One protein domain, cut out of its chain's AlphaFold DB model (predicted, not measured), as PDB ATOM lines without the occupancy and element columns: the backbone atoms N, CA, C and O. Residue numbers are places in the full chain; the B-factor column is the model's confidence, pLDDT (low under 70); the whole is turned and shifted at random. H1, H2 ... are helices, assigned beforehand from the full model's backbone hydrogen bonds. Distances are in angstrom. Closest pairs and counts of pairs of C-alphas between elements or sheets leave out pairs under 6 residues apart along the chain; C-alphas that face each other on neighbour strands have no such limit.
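AT A GLANCE: This is residues 49 to 182 of the 276 residues of an uncharacterized protein of Flammeovirga yaeyamensis (UniProt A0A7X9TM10). A compact helical body has its longest helix, H7, in the middle: H2 runs beside one part of it, while H5 crosses it and H6 turns off at a corner by its first residues. H1, H4 and the winding residues 56 to 77 make a looser side opposite H5, H6 and H7, and residues 172 to 182 fold back past H2. The printed part has 134 residues with seven named helices, H1 to H7 in order, and no named strand; the class is all helix. The radius of gyration of the C-alphas is 14.4 A, and the spans are 41 by 31 by 27 A.

IN THESE COORDINATES: H1 covers residues 50 to 55, beginning at C-alpha 50 (46.873, 50.128, -37.832). H2 is residues 78 to 91, 20.1 A long. H3 is residues 99 to 103 and H4 residues 109 to 112. H5, residues 121 to 131, measures 15.2 A and H6, residues 141 to 152, 16.7 A. H7, residues 155 to 171, measures 23.7 A and ends at C-alpha 171 (57.497, 67.967, -45.179).

HOW THE PARTS SIT: H5 and H7 are the hubs, touching three helices each. They touch each other at a steep tilt of 45 degrees, opposite ways, the closest C-alphas being those of Val 125 and Leu 162, 6.3 A apart. H2 touches residues 157 to 161 of H7, the same way at a shallow tilt of 19 degrees; the closest C-alphas, of Pro 78 and Val 157, are 6.2 A apart. H6 touches H5 with residues 142 to 146 alone, closest at the C-alphas of Leu 128 and Tyr 142, 5.8 A. H6 and H7 only just touch, with 3 pairs of C-alphas within 8 A, and only at the corner, closest at Arg 149 and Asp 155, 4.6 A between C-alphas. H3 touches H5, with the C-alphas of Tyr 102 and Leu 121 closest at 5.2 A. H1 and H4 touch no helix. In H1, H2, H3, H5, H6 and H7 every O i to N i+4 pair is within hydrogen-bond range; H4 is too short for one.

THE WHOLE: The C-alphas farthest apart, of Glu 139 and Asp 179, are 41.5 A apart. The printed part has no cut, and the link from H1 to H2, 22 residues, is long. The mean pLDDT of the printed part is 78.7; residues 49 to 72, 107 to 115 and 136 to 139 are under 70.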
ATOM      1  N   ARG A  49      45.106  46.511 -40.375       58.97
ATOM      2  CA  ARG A  49      46.113  47.559 -40.541       58.97
ATOM      3  C   ARG A  49      45.926  48.536 -39.393       58.97
ATOM      4  O   ARG A  49      44.802  48.888 -39.052       58.97
ATOM      5  N   LEU A  50      47.011  49.042 -38.809       54.94
ATOM      6  CA  LEU A  50      46.873  50.128 -37.832       54.94
ATOM      7  C   LEU A  50      46.171  51.342 -38.458       54.94
ATOM      8  O   LEU A  50      45.482  52.077 -37.763       54.94
ATOM      9  N   LEU A  51      46.286  51.516 -39.777       55.47
ATOM     10  CA  LEU A  51      45.480  52.464 -40.529       55.47
ATOM     11  C   LEU A  51      43.974  52.244 -40.335       55.47
ATOM     12  O   LEU A  51      43.254  53.209 -40.123       55.47
ATOM     13  N   ASP A  52      43.501  51.003 -40.327       58.34
ATOM     14  CA  ASP A  52      42.099  50.689 -40.050       58.34
ATOM     15  C   ASP A  52      41.759  51.045 -38.594       58.34
ATOM     16  O   ASP A  52      40.756  51.692 -38.340       58.34
ATOM     17  N   ILE A  53      42.648  50.804 -37.626       57.84
ATOM     18  CA  ILE A  53      42.444  51.266 -36.234       57.84
ATOM     19  C   ILE A  53      42.372  52.804 -36.150       57.84
ATOM     20  O   ILE A  53      41.531  53.360 -35.443       57.84
ATOM     21  N   LEU A  54      43.221  53.515 -36.896       54.28
ATOM     22  CA  LEU A  54      43.218  54.980 -36.963       54.28
ATOM     23  C   LEU A  54      41.960  55.523 -37.667       54.28
ATOM     24  O   LEU A  54      41.463  56.596 -37.313       54.28
ATOM     25  N   LEU A  55      41.438  54.819 -38.672       54.91
ATOM     26  CA  LEU A  55      40.395  55.338 -39.556       54.91
ATOM     27  C   LEU A  55      39.000  54.748 -39.308       54.91
ATOM     28  O   LEU A  55      38.032  55.509 -39.281       54.91
ATOM     29  N   GLU A  56      38.892  53.429 -39.154       51.34
ATOM     30  CA  GLU A  56      37.665  52.669 -38.870       51.34
ATOM     31  C   GLU A  56      37.177  52.959 -37.438       51.34
ATOM     32  O   GLU A  56      35.986  53.192 -37.221       51.34
ATOM     33  N   ASP A  57      38.111  53.094 -36.483       49.06
ATOM     34  CA  ASP A  57      37.828  53.156 -35.044       49.06
ATOM     35  C   ASP A  57      38.311  54.438 -34.321       49.06
ATOM     36  O   ASP A  57      38.803  54.416 -33.196       49.06
ATOM     37  N   LYS A  58      37.909  55.606 -34.848       55.22
ATOM     38  CA  LYS A  58      37.627  56.820 -34.030       55.22
ATOM     39  C   LYS A  58      38.749  57.831 -33.736       55.22
ATOM     40  O   LYS A  58      38.536  58.681 -32.869       55.22
ATOM     41  N   TYR A  59      39.844  57.901 -34.498       51.38
ATOM     42  CA  TYR A  59      40.600  59.175 -34.537       51.38
ATOM     43  C   TYR A  59      39.843  60.241 -35.338       51.38
ATOM     44  O   TYR A  59      39.738  61.396 -34.917       51.38
ATOM     45  N   PHE A  60      39.231  59.833 -36.456       49.44
ATOM     46  CA  PHE A  60      38.535  60.743 -37.365       49.44
ATOM     47  C   PHE A  60      37.061  60.376 -37.643       49.44
ATOM     48  O   PHE A  60      36.330  61.254 -38.089       49.44
ATOM     49  N   GLY A  61      36.613  59.146 -37.348       46.03
ATOM     50  CA  GLY A  61      35.389  58.495 -37.866       46.03
ATOM     51  C   GLY A  61      34.018  59.167 -37.669       46.03
ATOM     52  O   GLY A  61      33.811  60.010 -36.797       46.03
ATOM     53  N   THR A  62      33.085  58.762 -38.541       43.69
ATOM     54  CA  THR A  62      31.887  59.493 -38.961       43.69
ATOM     55  C   THR A  62      30.603  59.137 -38.199       43.69
ATOM     56  O   THR A  62      30.114  58.019 -38.267       43.69
ATOM     57  N   GLY A  63      29.985  60.114 -37.526       38.97
ATOM     58  CA  GLY A  63      28.550  60.478 -37.530       38.97
ATOM     59  C   GLY A  63      27.446  59.459 -37.164       38.97
ATOM     60  O   GLY A  63      26.415  59.874 -36.641       38.97
ATOM     61  N   LYS A  64      27.600  58.151 -37.408       40.44
ATOM     62  CA  LYS A  64      26.654  57.087 -37.020       40.44
ATOM     63  C   LYS A  64      27.229  56.143 -35.960       40.44
ATOM     64  O   LYS A  64      26.495  55.769 -35.048       40.44
ATOM     65  N   THR A  65      28.517  55.804 -36.019       44.38
ATOM     66  CA  THR A  65      29.206  54.994 -34.992       44.38
ATOM     67  C   THR A  65      29.686  55.830 -33.803       44.38
ATOM     68  O   THR A  65      29.868  55.288 -32.712       44.38
ATOM     69  N   ASP A  66      29.764  57.155 -33.951       47.72
ATOM     70  CA  ASP A  66      30.016  58.111 -32.859       47.72
ATOM     71  C   ASP A  66      28.952  58.070 -31.747       47.72
ATOM     72  O   ASP A  66      29.229  58.434 -30.605       47.72
ATOM     73  N   ASN A  67      27.748  57.566 -32.047       41.81
ATOM     74  CA  ASN A  67      26.697  57.333 -31.052       41.81
ATOM     75  C   ASN A  67      26.904  56.046 -30.230       41.81
ATOM     76  O   ASN A  67      26.146  55.799 -29.292       41.81
ATOM     77  N   THR A  68      27.935  55.240 -30.514       51.28
ATOM     78  CA  THR A  68      28.365  54.150 -29.619       51.28
ATOM     79  C   THR A  68      29.239  54.730 -28.506       51.28
ATOM     80  O   THR A  68      30.460  54.569 -28.471       51.28
ATOM     81  N   SER A  69      28.589  55.466 -27.602       49.91
ATOM     82  CA  SER A  69      29.206  56.282 -26.548       49.91
ATOM     83  C   SER A  69      30.128  55.522 -25.587       49.91
ATOM     84  O   SER A  69      30.894  56.165 -24.877       49.91
ATOM     85  N   GLN A  70      30.078  54.187 -25.577       56.34
ATOM     86  CA  GLN A  70      30.788  53.340 -24.617       56.34
ATOM     87  C   GLN A  70      32.073  52.693 -25.142       56.34
ATOM     88  O   GLN A  70      32.834  52.174 -24.339       56.34
ATOM     89  N   LYS A  71      32.352  52.710 -26.452       60.53
ATOM     90  CA  LYS A  71      33.575  52.075 -26.972       60.53
ATOM     91  C   LYS A  71      34.738  53.071 -27.055       60.53
ATOM     92  O   LYS A  71      34.512  54.231 -27.420       60.53
ATOM     93  N   TYR A  72      35.960  52.581 -26.842       69.88
ATOM     94  CA  TYR A  72      37.236  53.302 -26.966       69.88
ATOM     95  C   TYR A  72      37.378  54.521 -26.033       69.88
ATOM     96  O   TYR A  72      38.010  55.519 -26.381       69.88
ATOM     97  N   LEU A  73      36.746  54.474 -24.854       76.19
ATOM     98  CA  LEU A  73      36.767  55.578 -23.886       76.19
ATOM     99  C   LEU A  73      38.182  55.924 -23.431       76.19
ATOM    100  O   LEU A  73      38.491  57.105 -23.272       76.19
ATOM    101  N   TRP A  74      39.033  54.911 -23.270       84.62
ATOM    102  CA  TRP A  74      40.420  55.101 -22.883       84.62
ATOM    103  C   TRP A  74      41.160  55.988 -23.886       84.62
ATOM    104  O   TRP A  74      41.701  57.022 -23.498       84.62
ATOM    105  N   LEU A  75      41.108  55.649 -25.177       82.88
ATOM    106  CA  LEU A  75      41.810  56.385 -26.227       82.88
ATOM    107  C   LEU A  75      41.309  57.819 -26.355       82.88
ATOM    108  O   LEU A  75      42.079  58.663 -26.753       82.88
ATOM    109  N   ARG A  76      40.062  58.138 -25.991       82.44
ATOM    110  CA  ARG A  76      39.527  59.511 -26.083       82.44
ATOM    111  C   ARG A  76      40.062  60.448 -24.998       82.44
ATOM    112  O   ARG A  76      39.879  61.660 -25.118       82.44
ATOM    113  N   ALA A  77      40.703  59.940 -23.947       87.81
ATOM    114  CA  ALA A  77      41.297  60.805 -22.935       87.81
ATOM    115  C   ALA A  77      42.522  61.554 -23.509       87.81
ATOM    116  O   ALA A  77      43.337  60.935 -24.193       87.81
ATOM    117  N   PRO A  78      42.716  62.854 -23.207       90.31
ATOM    118  CA  PRO A  78      43.782  63.660 -23.816       90.31
ATOM    119  C   PRO A  78      45.188  63.072 -23.649       90.31
ATOM    120  O   PRO A  78      45.940  62.986 -24.615       90.31
ATOM    121  N   ASN A  79      45.527  62.616 -22.439       91.25
ATOM    122  CA  ASN A  79      46.840  62.029 -22.163       91.25
ATOM    123  C   ASN A  79      47.038  60.713 -22.925       91.25
ATOM    124  O   ASN A  79      48.103  60.480 -23.482       91.25
ATOM    125  N   ASN A  80      45.991  59.893 -23.022       90.06
ATOM    126  CA  ASN A  80      46.046  58.602 -23.701       90.06
ATOM    127  C   ASN A  80      46.181  58.761 -25.223       90.06
ATOM    128  O   ASN A  80      46.921  58.000 -25.843       90.06
ATOM    129  N   LEU A  81      45.528  59.771 -25.818       87.38
ATOM    130  CA  LEU A  81      45.748  60.153 -27.220       87.38
ATOM    131  C   LEU A  81      47.197  60.558 -27.473       87.38
ATOM    132  O   LEU A  81      47.766  60.170 -28.493       87.38
ATOM    133  N   SER A  82      47.762  61.368 -26.574       89.75
ATOM    134  CA  SER A  82      49.141  61.841 -26.683       89.75
ATOM    135  C   SER A  82      50.118  60.674 -26.598       89.75
ATOM    136  O   SER A  82      50.954  60.520 -27.481       89.75
ATOM    137  N   ASP A  83      49.956  59.812 -25.594       90.38
ATOM    138  CA  ASP A  83      50.754  58.601 -25.403       90.38
ATOM    139  C   ASP A  83      50.695  57.680 -26.626       90.38
ATOM    140  O   ASP A  83      51.725  57.238 -27.134       90.38
ATOM    141  N   PHE A  84      49.487  57.393 -27.123       89.25
ATOM    142  CA  PHE A  84      49.307  56.543 -28.296       89.25
ATOM    143  C   PHE A  84      49.971  57.150 -29.533       89.25
ATOM    144  O   PHE A  84      50.634  56.440 -30.295       89.25
ATOM    145  N   PHE A  85      49.825  58.461 -29.739       89.88
ATOM    146  CA  PHE A  85      50.457  59.128 -30.867       89.88
ATOM    147  C   PHE A  85      51.980  59.126 -30.740       89.88
ATOM    148  O   PHE A  85      52.658  58.823 -31.715       89.88
ATOM    149  N   ASP A  86      52.535  59.374 -29.557       91.94
ATOM    150  CA  ASP A  86      53.976  59.275 -29.322       91.94
ATOM    151  C   ASP A  86      54.499  57.859 -29.614       91.94
ATOM    152  O   ASP A  86      55.492  57.714 -30.334       91.94
ATOM    153  N   VAL A  87      53.800  56.808 -29.164       92.25
ATOM    154  CA  VAL A  87      54.140  55.410 -29.497       92.25
ATOM    155  C   VAL A  87      54.123  55.190 -31.012       92.25
ATOM    156  O   VAL A  87      55.064  54.633 -31.579       92.25
ATOM    157  N   THR A  88      53.079  55.678 -31.679       89.44
ATOM    158  CA  THR A  88      52.898  55.602 -33.136       89.44
ATOM    159  C   THR A  88      54.057  56.291 -33.873       89.44
ATOM    160  O   THR A  88      54.617  55.731 -34.820       89.44
ATOM    161  N   LYS A  89      54.490  57.470 -33.408       90.94
ATOM    162  CA  LYS A  89      55.656  58.189 -33.949       90.94
ATOM    163  C   LYS A  89      56.952  57.407 -33.766       90.94
ATOM    164  O   LYS A  89      57.708  57.282 -34.726       90.94
ATOM    165  N   LYS A  90      57.184  56.856 -32.570       92.56
ATOM    166  CA  LYS A  90      58.383  56.064 -32.245       92.56
ATOM    167  C   LYS A  90      58.479  54.785 -33.074       92.56
ATOM    168  O   LYS A  90      59.567  54.375 -33.464       92.56
ATOM    169  N   ILE A  91      57.344  54.153 -33.359       90.81
ATOM    170  CA  ILE A  91      57.268  53.003 -34.266       90.81
ATOM    171  C   ILE A  91      57.590  53.415 -35.707       90.81
ATOM    172  O   ILE A  91      58.276  52.671 -36.412       90.81
ATOM    173  N   GLY A  92      57.112  54.589 -36.120       90.00
ATOM    174  CA  GLY A  92      57.316  55.183 -37.435       90.00
ATOM    175  C   GLY A  92      56.013  55.242 -38.228       90.00
ATOM    176  O   GLY A  92      55.509  54.212 -38.673       90.00
ATOM    177  N   LEU A  93      55.498  56.456 -38.460       87.56
ATOM    178  CA  LEU A  93      54.202  56.681 -39.117       87.56
ATOM    179  C   LEU A  93      54.089  56.013 -40.500       87.56
ATOM    180  O   LEU A  93      53.054  55.438 -40.812       87.56
ATOM    181  N   GLU A  94      55.154  56.005 -41.308       88.88
ATOM    182  CA  GLU A  94      55.151  55.369 -42.640       88.88
ATOM    183  C   GLU A  94      55.000  53.845 -42.615       88.88
ATOM    184  O   GLU A  94      54.560  53.257 -43.600       88.88
ATOM    185  N   ARG A  95      55.324  53.193 -41.492       86.69
ATOM    186  CA  ARG A  95      55.091  51.750 -41.319       86.69
ATOM    187  C   ARG A  95      53.619  51.424 -41.081       86.69
ATOM    188  O   ARG A  95      53.228  50.266 -41.168       86.69
ATOM    189  N   LEU A  96      52.844  52.441 -40.720       82.44
ATOM    190  CA  LEU A  96      51.461  52.345 -40.273       82.44
ATOM    191  C   LEU A  96      50.502  52.878 -41.330       82.44
ATOM    192  O   LEU A  96      49.408  52.350 -41.499       82.44
ATOM    193  N   LEU A  97      50.938  53.929 -42.016       84.00
ATOM    194  CA  LEU A  97      50.230  54.634 -43.064       84.00
ATOM    195  C   LEU A  97      51.275  55.158 -44.045       84.00
ATOM    196  O   LEU A  97      52.024  56.086 -43.736       84.00
ATOM    197  N   THR A  98      51.351  54.563 -45.227       87.81
ATOM    198  CA  THR A  98      52.274  55.032 -46.265       87.81
ATOM    199  C   THR A  98      51.858  56.405 -46.790       87.81
ATOM    200  O   THR A  98      50.710  56.844 -46.655       87.81
ATOM    201  N   LYS A  99      52.792  57.116 -47.428       90.31
ATOM    202  CA  LYS A  99      52.473  58.397 -48.063       90.31
ATOM    203  C   LYS A  99      51.466  58.217 -49.198       90.31
ATOM    204  O   LYS A  99      50.619  59.084 -49.404       90.31
ATOM    205  N   GLU A 100      51.540  57.106 -49.917       90.06
ATOM    206  CA  GLU A 100      50.603  56.734 -50.969       90.06
ATOM    207  C   GLU A 100      49.191  56.575 -50.398       90.06
ATOM    208  O   GLU A 100      48.279  57.253 -50.866       90.06
ATOM    209  N   GLU A 101      49.025  55.785 -49.334       85.62
ATOM    210  CA  GLU A 101      47.740  55.595 -48.643       85.62
ATOM    211  C   GLU A 101      47.190  56.915 -48.070       85.62
ATOM    212  O   GLU A 101      45.999  57.194 -48.192       85.62
ATOM    213  N   TYR A 102      48.042  57.797 -47.529       86.94
ATOM    214  CA  TYR A 102      47.618  59.115 -47.029       86.94
ATOM    215  C   TYR A 102      47.026  60.029 -48.119       86.94
ATOM    216  O   TYR A 102      46.171  60.882 -47.851       86.94
ATOM    217  N   ASN A 103      47.478  59.860 -49.363       89.38
ATOM    218  CA  ASN A 103      47.013  60.632 -50.515       89.38
ATOM    219  C   ASN A 103      46.010  59.860 -51.390       89.38
ATOM    220  O   ASN A 103      45.507  60.418 -52.366       89.38
ATOM    221  N   GLN A 104      45.703  58.606 -51.054       86.81
ATOM    222  CA  GLN A 104      44.764  57.782 -51.802       86.81
ATOM    223  C   GLN A 104      43.328  58.251 -51.557       86.81
ATOM    224  O   GLN A 104      42.919  58.495 -50.422       86.81
ATOM    225  N   VAL A 105      42.555  58.378 -52.636       86.94
ATOM    226  CA  VAL A 105      41.129  58.710 -52.563       86.94
ATOM    227  C   VAL A 105      40.356  57.526 -51.984       86.94
ATOM    228  O   VAL A 105      40.538  56.387 -52.410       86.94
ATOM    229  N   LEU A 106      39.487  57.807 -51.013       77.50
ATOM    230  CA  LEU A 106      38.608  56.815 -50.408       77.50
ATOM    231  C   LEU A 106      37.402  56.565 -51.330       77.50
ATOM    232  O   LEU A 106      36.542  57.439 -51.497       77.50
ATOM    233  N   ASP A 107      37.357  55.373 -51.929       66.88
ATOM    234  CA  ASP A 107      36.350  54.990 -52.933       66.88
ATOM    235  C   ASP A 107      35.082  54.343 -52.344       66.88
ATOM    236  O   ASP A 107      34.028  54.385 -52.982       66.88
ATOM    237  N   ASP A 108      35.140  53.772 -51.133       63.06
ATOM    238  CA  ASP A 108      34.022  53.000 -50.571       63.06
ATOM    239  C   ASP A 108      33.109  53.832 -49.649       63.06
ATOM    240  O   ASP A 108      33.534  54.413 -48.651       63.06
ATOM    241  N   GLU A 109      31.812  53.863 -49.953       55.59
ATOM    242  CA  GLU A 109      30.797  54.467 -49.080       55.59
ATOM    243  C   GLU A 109      30.576  53.663 -47.791       55.59
ATOM    244  O   GLU A 109      30.194  54.247 -46.772       55.59
ATOM    245  N   ALA A 110      30.793  52.342 -47.836       46.88
ATOM    246  CA  ALA A 110      30.429  51.415 -46.768       46.88
ATOM    247  C   ALA A 110      31.321  51.552 -45.527       46.88
ATOM    248  O   ALA A 110      30.825  51.408 -44.412       46.88
ATOM    249  N   TYR A 111      32.601  51.876 -45.719       50.34
ATOM    250  CA  TYR A 111      33.574  52.010 -44.631       50.34
ATOM    251  C   TYR A 111      33.626  53.424 -44.034       50.34
ATOM    252  O   TYR A 111      33.827  53.594 -42.835       50.34
ATOM    253  N   TRP A 112      33.421  54.461 -44.854       55.56
ATOM    254  CA  TRP A 112      33.872  55.820 -44.515       55.56
ATOM    255  C   TRP A 112      32.742  56.826 -44.268       55.56
ATOM    256  O   TRP A 112      32.974  57.909 -43.729       55.56
ATOM    257  N   GLY A 113      31.500  56.481 -44.620       58.75
ATOM    258  CA  GLY A 113      30.350  57.380 -44.535       58.75
ATOM    259  C   GLY A 113      30.368  58.503 -45.586       58.75
ATOM    260  O   GLY A 113      31.386  58.842 -46.190       58.75
ATOM    261  N   TYR A 114      29.209  59.132 -45.807       65.38
ATOM    262  CA  TYR A 114      29.026  60.109 -46.894       65.38
ATOM    263  C   TYR A 114      29.943  61.340 -46.822       65.38
ATOM    264  O   TYR A 114      30.222  61.950 -47.850       65.38
ATOM    265  N   ALA A 115      30.422  61.723 -45.633       68.25
ATOM    266  CA  ALA A 115      31.235  62.928 -45.458       68.25
ATOM    267  C   ALA A 115      32.637  62.822 -46.096       68.25
ATOM    268  O   ALA A 115      33.282  63.852 -46.344       68.25
ATOM    269  N   TRP A 116      33.116  61.593 -46.318       74.75
ATOM    270  CA  TRP A 116      34.497  61.280 -46.705       74.75
ATOM    271  C   TRP A 116      34.632  60.690 -48.104       74.75
ATOM    272  O   TRP A 116      35.737  60.658 -48.641       74.75
ATOM    273  N   LYS A 117      33.519  60.274 -48.713       77.25
ATOM    274  CA  LYS A 117      33.497  59.730 -50.070       77.25
ATOM    275  C   LYS A 117      34.215  60.663 -51.050       77.25
ATOM    276  O   LYS A 117      33.908  61.856 -51.113       77.25
ATOM    277  N   GLY A 118      35.131  60.107 -51.842       82.38
ATOM    278  CA  GLY A 118      35.850  60.852 -52.876       82.38
ATOM    279  C   GLY A 118      36.890  61.834 -52.328       82.38
ATOM    280  O   GLY A 118      37.342  62.710 -53.064       82.38
ATOM    281  N   LYS A 119      37.266  61.712 -51.050       84.44
ATOM    282  CA  LYS A 119      38.350  62.475 -50.424       84.44
ATOM    283  C   LYS A 119      39.468  61.527 -50.020       84.44
ATOM    284  O   LYS A 119      39.211  60.391 -49.644       84.44
ATOM    285  N   SER A 120      40.699  62.007 -50.069       87.12
ATOM    286  CA  SER A 120      41.853  61.360 -49.445       87.12
ATOM    287  C   SER A 120      42.020  61.807 -47.992       87.12
ATOM    288  O   SER A 120      41.447  62.818 -47.566       87.12
ATOM    289  N   LEU A 121      42.830  61.080 -47.216       85.31
ATOM    290  CA  LEU A 121      43.084  61.421 -45.810       85.31
ATOM    291  C   LEU A 121      43.701  62.807 -45.656       85.31
ATOM    292  O   LEU A 121      43.297  63.550 -44.765       85.31
ATOM    293  N   ASN A 122      44.601  63.200 -46.560       90.69
ATOM    294  CA  ASN A 122      45.165  64.550 -46.560       90.69
ATOM    295  C   ASN A 122      44.084  65.654 -46.658       90.69
ATOM    296  O   ASN A 122      44.150  66.638 -45.927       90.69
ATOM    297  N   MET A 123      43.050  65.469 -47.484       90.81
ATOM    298  CA  MET A 123      41.949  66.415 -47.665       90.81
ATOM    299  C   MET A 123      41.065  66.460 -46.420       90.81
ATOM    300  O   MET A 123      40.558  67.521 -46.049       90.81
ATOM    301  N   ILE A 124      40.869  65.308 -45.775       86.88
ATOM    302  CA  ILE A 124      40.097  65.192 -44.535       86.88
ATOM    303  C   ILE A 124      40.836  65.891 -43.390       86.88
ATOM    304  O   ILE A 124      40.230  66.722 -42.715       86.88
ATOM    305  N   VAL A 125      42.133  65.623 -43.217       89.19
ATOM    306  CA  VAL A 125      43.012  66.279 -42.234       89.19
ATOM    307  C   VAL A 125      43.031  67.791 -42.444       89.19
ATOM    308  O   VAL A 125      42.832  68.540 -41.489       89.19
ATOM    309  N   ASP A 126      43.181  68.253 -43.686       91.56
ATOM    310  CA  ASP A 126      43.148  69.682 -44.008       91.56
ATOM    311  C   ASP A 126      41.810  70.324 -43.642       91.56
ATOM    312  O   ASP A 126      41.781  71.387 -43.022       91.56
ATOM    313  N   SER A 127      40.700  69.659 -43.971       90.31
ATOM    314  CA  SER A 127      39.357  70.149 -43.646       90.31
ATOM    315  C   SER A 127      39.120  70.213 -42.135       90.31
ATOM    316  O   SER A 127      38.523  71.168 -41.645       90.31
ATOM    317  N   LEU A 128      39.614  69.222 -41.385       89.81
ATOM    318  CA  LEU A 128      39.547  69.213 -39.925       89.81
ATOM    319  C   LEU A 128      40.361  70.361 -39.324       89.81
ATOM    320  O   LEU A 128      39.844  71.077 -38.472       89.81
ATOM    321  N   ILE A 129      41.595  70.580 -39.783       93.06
ATOM    322  CA  ILE A 129      42.444  71.680 -39.300       93.06
ATOM    323  C   ILE A 129      41.777  73.037 -39.557       93.06
ATOM    324  O   ILE A 129      41.735  73.869 -38.655       93.06
ATOM    325  N   LEU A 130      41.223  73.257 -40.757       92.44
ATOM    326  CA  LEU A 130      40.535  74.508 -41.103       92.44
ATOM    327  C   LEU A 130      39.303  74.748 -40.218       92.44
ATOM    328  O   LEU A 130      39.135  75.836 -39.668       92.44
ATOM    329  N   ALA A 131      38.496  73.709 -40.006       91.88
ATOM    330  CA  ALA A 131      37.264  73.794 -39.229       91.88
ATOM    331  C   ALA A 131      37.480  73.989 -37.716       91.88
ATOM    332  O   ALA A 131      36.518  74.271 -37.003       91.88
ATOM    333  N   TYR A 132      38.704  73.836 -37.195       92.00
ATOM    334  CA  TYR A 132      38.975  73.947 -35.756       92.00
ATOM    335  C   TYR A 132      38.607  75.327 -35.191       92.00
ATOM    336  O   TYR A 132      38.032  75.422 -34.105       92.00
ATOM    337  N   SER A 133      38.903  76.385 -35.953       86.25
ATOM    338  CA  SER A 133      38.670  77.783 -35.567       86.25
ATOM    339  C   SER A 133      37.353  78.381 -36.077       86.25
ATOM    340  O   SER A 133      37.070  79.546 -35.808       86.25
ATOM    341  N   GLU A 134      36.565  77.622 -36.840       85.88
ATOM    342  CA  GLU A 134      35.323  78.118 -37.437       85.88
ATOM    343  C   GLU A 134      34.176  78.197 -36.412       85.88
ATOM    344  O   GLU A 134      34.024  77.356 -35.519       85.88
ATOM    345  N   GLU A 135      33.337  79.227 -36.547       72.62
ATOM    346  CA  GLU A 135      32.144  79.388 -35.716       72.62
ATOM    347  C   GLU A 135      31.037  78.392 -36.096       72.62
ATOM    348  O   GLU A 135      30.927  77.921 -37.228       72.62
ATOM    349  N   HIS A 136      30.203  78.047 -35.114       63.81
ATOM    350  CA  HIS A 136      29.313  76.891 -35.177       63.81
ATOM    351  C   HIS A 136      28.161  77.105 -36.174       63.81
ATOM    352  O   HIS A 136      27.221  77.854 -35.911       63.81
ATOM    353  N   GLN A 137      28.180  76.365 -37.283       60.47
ATOM    354  CA  GLN A 137      27.006  76.088 -38.109       60.47
ATOM    355  C   GLN A 137      26.681  74.591 -38.021       60.47
ATOM    356  O   GLN A 137      27.495  73.737 -38.366       60.47
ATOM    357  N   LYS A 138      25.478  74.261 -37.540       57.31
ATOM    358  CA  LYS A 138      25.082  72.896 -37.138       57.31
ATOM    359  C   LYS A 138      25.056  71.836 -38.250       57.31
ATOM    360  O   LYS A 138      24.862  70.667 -37.943       57.31
ATOM    361  N   GLU A 139      25.232  72.203 -39.518       68.25
ATOM    362  CA  GLU A 139      25.059  71.278 -40.650       68.25
ATOM    363  C   GLU A 139      26.375  70.686 -41.191       68.25
ATOM    364  O   GLU A 139      26.347  69.836 -42.080       68.25
ATOM    365  N   ASN A 140      27.536  71.078 -40.653       79.81
ATOM    366  CA  ASN A 140      28.838  70.590 -41.118       79.81
ATOM    367  C   ASN A 140      29.399  69.472 -40.213       79.81
ATOM    368  O   ASN A 140      29.543  69.637 -38.998       79.81
ATOM    369  N   TYR A 141      29.785  68.350 -40.832       80.94
ATOM    370  CA  TYR A 141      30.452  67.221 -40.178       80.94
ATOM    371  C   TYR A 141      31.685  67.640 -39.362       80.94
ATOM    372  O   TYR A 141      31.832  67.223 -38.213       80.94
ATOM    373  N   TYR A 142      32.558  68.470 -39.940       84.81
ATOM    374  CA  TYR A 142      33.826  68.863 -39.320       84.81
ATOM    375  C   TYR A 142      33.609  69.730 -38.072       84.81
ATOM    376  O   TYR A 142      34.325  69.584 -37.084       84.81
ATOM    377  N   LEU A 143      32.568  70.568 -38.065       85.56
ATOM    378  CA  LEU A 143      32.196  71.357 -36.887       85.56
ATOM    379  C   LEU A 143      31.628  70.467 -35.782       85.56
ATOM    380  O   LEU A 143      32.055  70.559 -34.633       85.56
ATOM    381  N   SER A 144      30.743  69.535 -36.149       82.06
ATOM    382  CA  SER A 144      30.205  68.537 -35.217       82.06
ATOM    383  C   SER A 144      31.315  67.675 -34.607       82.06
ATOM    384  O   SER A 144      31.242  67.310 -33.435       82.06
ATOM    385  N   PHE A 145      32.342  67.322 -35.388       84.88
ATOM    386  CA  PHE A 145      33.530  66.619 -34.899       84.88
ATOM    387  C   PHE A 145      34.217  67.413 -33.787       84.88
ATOM    388  O   PHE A 145      34.409  66.889 -32.691       84.88
ATOM    389  N   TRP A 146      34.508  68.692 -34.024       87.94
ATOM    390  CA  TRP A 146      35.185  69.523 -33.033       87.94
ATOM    391  C   TRP A 146      34.343  69.818 -31.795       87.94
ATOM    392  O   TRP A 146      34.889  69.886 -30.697       87.94
ATOM    393  N   GLU A 147      33.020  69.925 -31.928       86.38
ATOM    394  CA  GLU A 147      32.124  69.998 -30.771       86.38
ATOM    395  C   GLU A 147      32.280  68.772 -29.861       86.38
ATOM    396  O   GLU A 147      32.406  68.925 -28.646       86.38
ATOM    397  N   ARG A 148      32.356  67.558 -30.430       84.94
ATOM    398  CA  ARG A 148      32.582  66.330 -29.647       84.94
ATOM    399  C   ARG A 148      33.937  66.348 -28.950       84.94
ATOM    400  O   ARG A 148      34.002  66.067 -27.755       84.94
ATOM    401  N   ARG A 149      35.000  66.726 -29.663       87.81
ATOM    402  CA  ARG A 149      36.350  66.804 -29.089       87.81
ATOM    403  C   ARG A 149      36.436  67.815 -27.937       87.81
ATOM    404  O   ARG A 149      37.033  67.536 -26.900       87.81
ATOM    405  N   ARG A 150      35.744  68.956 -28.055       89.75
ATOM    406  CA  ARG A 150      35.625  69.954 -26.977       89.75
ATOM    407  C   ARG A 150      34.880  69.412 -25.758       89.75
ATOM    408  O   ARG A 150      35.306  69.643 -24.629       89.75
ATOM    409  N   VAL A 151      33.792  68.661 -25.962       87.62
ATOM    410  CA  VAL A 151      33.060  67.988 -24.870       87.62
ATOM    411  C   VAL A 151      33.942  66.951 -24.167       87.62
ATOM    412  O   VAL A 151      33.931  66.862 -22.940       87.62
ATOM    413  N   GLU A 152      34.738  66.206 -24.931       86.00
ATOM    414  CA  GLU A 152      35.719  65.233 -24.433       86.00
ATOM    415  C   GLU A 152      36.977  65.890 -23.832       86.00
ATOM    416  O   GLU A 152      37.772  65.209 -23.185       86.00
ATOM    417  N   LYS A 153      37.139  67.211 -24.004       92.00
ATOM    418  CA  LYS A 153      38.304  68.015 -23.592       92.00
ATOM    419  C   LYS A 153      39.625  67.553 -24.210       92.00
ATOM    420  O   LYS A 153      40.674  67.686 -23.586       92.00
ATOM    421  N   ASN A 154      39.571  66.996 -25.416       90.81
ATOM    422  CA  ASN A 154      40.728  66.481 -26.148       90.81
ATOM    423  C   ASN A 154      40.983  67.220 -27.474       90.81
ATOM    424  O   ASN A 154      41.846  66.819 -28.248       90.81
ATOM    425  N   ASP A 155      40.256  68.306 -27.733       92.00
ATOM    426  CA  ASP A 155      40.311  69.087 -28.966       92.00
ATOM    427  C   ASP A 155      41.705  69.643 -29.264       92.00
ATOM    428  O   ASP A 155      42.189  69.480 -30.382       92.00
ATOM    429  N   VAL A 156      42.390  70.198 -28.263       95.25
ATOM    430  CA  VAL A 156      43.760  70.711 -28.432       95.25
ATOM    431  C   VAL A 156      44.726  69.597 -28.851       95.25
ATOM    432  O   VAL A 156      45.434  69.737 -29.844       95.25
ATOM    433  N   VAL A 157      44.703  68.454 -28.156       92.50
ATOM    434  CA  VAL A 157      45.591  67.316 -28.458       92.50
ATOM    435  C   VAL A 157      45.311  66.756 -29.853       92.50
ATOM    436  O   VAL A 157      46.236  66.491 -30.615       92.50
ATOM    437  N   VAL A 158      44.038  66.616 -30.230       91.19
ATOM    438  CA  VAL A 158      43.656  66.150 -31.571       91.19
ATOM    439  C   VAL A 158      44.114  67.130 -32.651       91.19
ATOM    440  O   VAL A 158      44.597  66.702 -33.701       91.19
ATOM    441  N   PHE A 159      43.999  68.436 -32.406       93.50
ATOM    442  CA  PHE A 159      44.484  69.463 -33.326       93.50
ATOM    443  C   PHE A 159      46.004  69.390 -33.514       93.50
ATOM    444  O   PHE A 159      46.492  69.465 -34.644       93.50
ATOM    445  N   ASP A 160      46.757  69.168 -32.440       93.38
ATOM    446  CA  ASP A 160      48.212  69.016 -32.506       93.38
ATOM    447  C   ASP A 160      48.626  67.743 -33.256       93.38
ATOM    448  O   ASP A 160      49.522  67.792 -34.105       93.38
ATOM    449  N   ILE A 161      47.939  66.620 -33.021       91.81
ATOM    450  CA  ILE A 161      48.148  65.357 -33.751       91.81
ATOM    451  C   ILE A 161      47.894  65.551 -35.251       91.81
ATOM    452  O   ILE A 161      48.704  65.126 -36.078       91.81
ATOM    453  N   LEU A 162      46.803  66.229 -35.619       91.69
ATOM    454  CA  LEU A 162      46.464  66.543 -37.011       91.69
ATOM    455  C   LEU A 162      47.556  67.378 -37.692       91.69
ATOM    456  O   LEU A 162      47.987  67.055 -38.802       91.69
ATOM    457  N   ASN A 163      48.036  68.430 -37.025       93.44
ATOM    458  CA  ASN A 163      49.096  69.286 -37.556       93.44
ATOM    459  C   ASN A 163      50.428  68.544 -37.704       93.44
ATOM    460  O   ASN A 163      51.087  68.689 -38.734       93.44
ATOM    461  N   GLN A 164      50.815  67.730 -36.717       93.31
ATOM    462  CA  GLN A 164      52.034  66.918 -36.784       93.31
ATOM    463  C   GLN A 164      51.946  65.862 -37.890       93.31
ATOM    464  O   GLN A 164      52.875  65.727 -38.683       93.31
ATOM    465  N   THR A 165      50.804  65.183 -38.013       90.81
ATOM    466  CA  THR A 165      50.538  64.218 -39.090       90.81
ATOM    467  C   THR A 165      50.669  64.888 -40.457       90.81
ATOM    468  O   THR A 165      51.421  64.425 -41.316       90.81
ATOM    469  N   LYS A 166      50.019  66.043 -40.650       92.25
ATOM    470  CA  LYS A 166      50.150  66.830 -41.881       92.25
ATOM    471  C   LYS A 166      51.601  67.229 -42.146       92.25
ATOM    472  O   LYS A 166      52.069  67.095 -43.278       92.25
ATOM    473  N   ALA A 167      52.316  67.737 -41.142       94.06
ATOM    474  CA  ALA A 167      53.709  68.156 -41.278       94.06
ATOM    475  C   ALA A 167      54.621  66.992 -41.690       94.06
ATOM    476  O   ALA A 167      55.448  67.165 -42.585       94.06
ATOM    477  N   PHE A 168      54.414  65.804 -41.125       94.25
ATOM    478  CA  PHE A 168      55.158  64.607 -41.487       94.25
ATOM    479  C   PHE A 168      54.926  64.217 -42.952       94.25
ATOM    480  O   PHE A 168      55.871  64.205 -43.737       94.25
ATOM    481  N   TYR A 169      53.681  64.011 -43.386       92.81
ATOM    482  CA  TYR A 169      53.421  63.544 -44.756       92.81
ATOM    483  C   TYR A 169      53.714  64.585 -45.847       92.81
ATOM    484  O   TYR A 169      53.962  64.228 -47.004       92.81
ATOM    485  N   THR A 170      53.706  65.878 -45.505       92.19
ATOM    486  CA  THR A 170      53.994  66.960 -46.462       92.19
ATOM    487  C   THR A 170      55.464  67.375 -46.489       92.19
ATOM    488  O   THR A 170      55.983  67.660 -47.567       92.19
ATOM    489  N   LYS A 171      56.139  67.413 -45.334       93.69
ATOM    490  CA  LYS A 171      57.497  67.967 -45.179       93.69
ATOM    491  C   LYS A 171      58.522  66.964 -44.644       93.69
ATOM    492  O   LYS A 171      59.699  67.302 -44.603       93.69
ATOM    493  N   GLY A 172      58.101  65.776 -44.215       91.19
ATOM    494  CA  GLY A 172      58.966  64.799 -43.546       91.19
ATOM    495  C   GLY A 172      59.393  65.226 -42.139       91.19
ATOM    496  O   GLY A 172      60.414  64.758 -41.650       91.19
ATOM    497  N   VAL A 173      58.663  66.151 -41.505       88.06
ATOM    498  CA  VAL A 173      59.015  66.699 -40.186       88.06
ATOM    499  C   VAL A 173      58.137  66.072 -39.117       88.06
ATOM    500  O   VAL A 173      56.915  66.190 -39.182       88.06
ATOM    501  N   ILE A 174      58.766  65.460 -38.116       90.56
ATOM    502  CA  ILE A 174      58.089  64.931 -36.938       90.56
ATOM    503  C   ILE A 174      58.994  65.026 -35.715       90.56
ATOM    504  O   ILE A 174      60.197  64.796 -35.822       90.56
ATOM    505  N   ASP A 175      58.414  65.392 -34.575       88.50
ATOM    506  CA  ASP A 175      59.122  65.424 -33.298       88.50
ATOM    507  C   ASP A 175      58.874  64.114 -32.548       88.50
ATOM    508  O   ASP A 175      57.720  63.741 -32.290       88.50
ATOM    509  N   ILE A 176      59.948  63.389 -32.250       87.25
ATOM    510  CA  ILE A 176      59.889  62.095 -31.574       87.25
ATOM    511  C   ILE A 176      60.256  62.324 -30.115       87.25
ATOM    512  O   ILE A 176      61.385  62.682 -29.789       87.25
ATOM    513  N   ASN A 177      59.287  62.084 -29.239       84.50
ATOM    514  CA  ASN A 177      59.535  61.994 -27.815       84.50
ATOM    515  C   ASN A 177      60.154  60.619 -27.521       84.50
ATOM    516  O   ASN A 177      59.505  59.596 -27.732       84.50
ATOM    517  N   GLU A 178      61.407  60.585 -27.071       80.25
ATOM    518  CA  GLU A 178      62.084  59.329 -26.715       80.25
ATOM    519  C   GLU A 178      61.612  58.785 -25.353       80.25
ATOM    520  O   GLU A 178      61.580  57.566 -25.142       80.25
ATOM    521  N   ASP A 179      61.160  59.677 -24.465       81.56
ATOM    522  CA  ASP A 179      60.753  59.392 -23.086       81.56
ATOM    523  C   ASP A 179      59.259  59.034 -23.003       81.56
ATOM    524  O   ASP A 179      58.455  59.674 -22.320       81.56
ATOM    525  N   ILE A 180      58.867  57.980 -23.719       80.44
ATOM    526  CA  ILE A 180      57.493  57.467 -23.704       80.44
ATOM    527  C   ILE A 180      57.291  56.564 -22.487       80.44
ATOM    528  O   ILE A 180      57.882  55.490 -22.390       80.44
ATOM    529  N   ASN A 181      56.385  56.943 -21.587       81.81
ATOM    530  CA  ASN A 181      56.061  56.168 -20.385       81.81
ATOM    531  C   ASN A 181      55.047  55.033 -20.648       81.81
ATOM    532  O   ASN A 181      54.133  54.826 -19.856       81.81
ATOM    533  N   ARG A 182      55.155  54.348 -21.798       88.56
ATOM    534  CA  ARG A 182      54.187  53.353 -22.311       88.56
ATOM    535  C   ARG A 182      54.867  52.238 -23.096       88.56
ATOM    536  O   ARG A 182      54.552  51.970 -24.256       88.56
TER     537      ARG A 182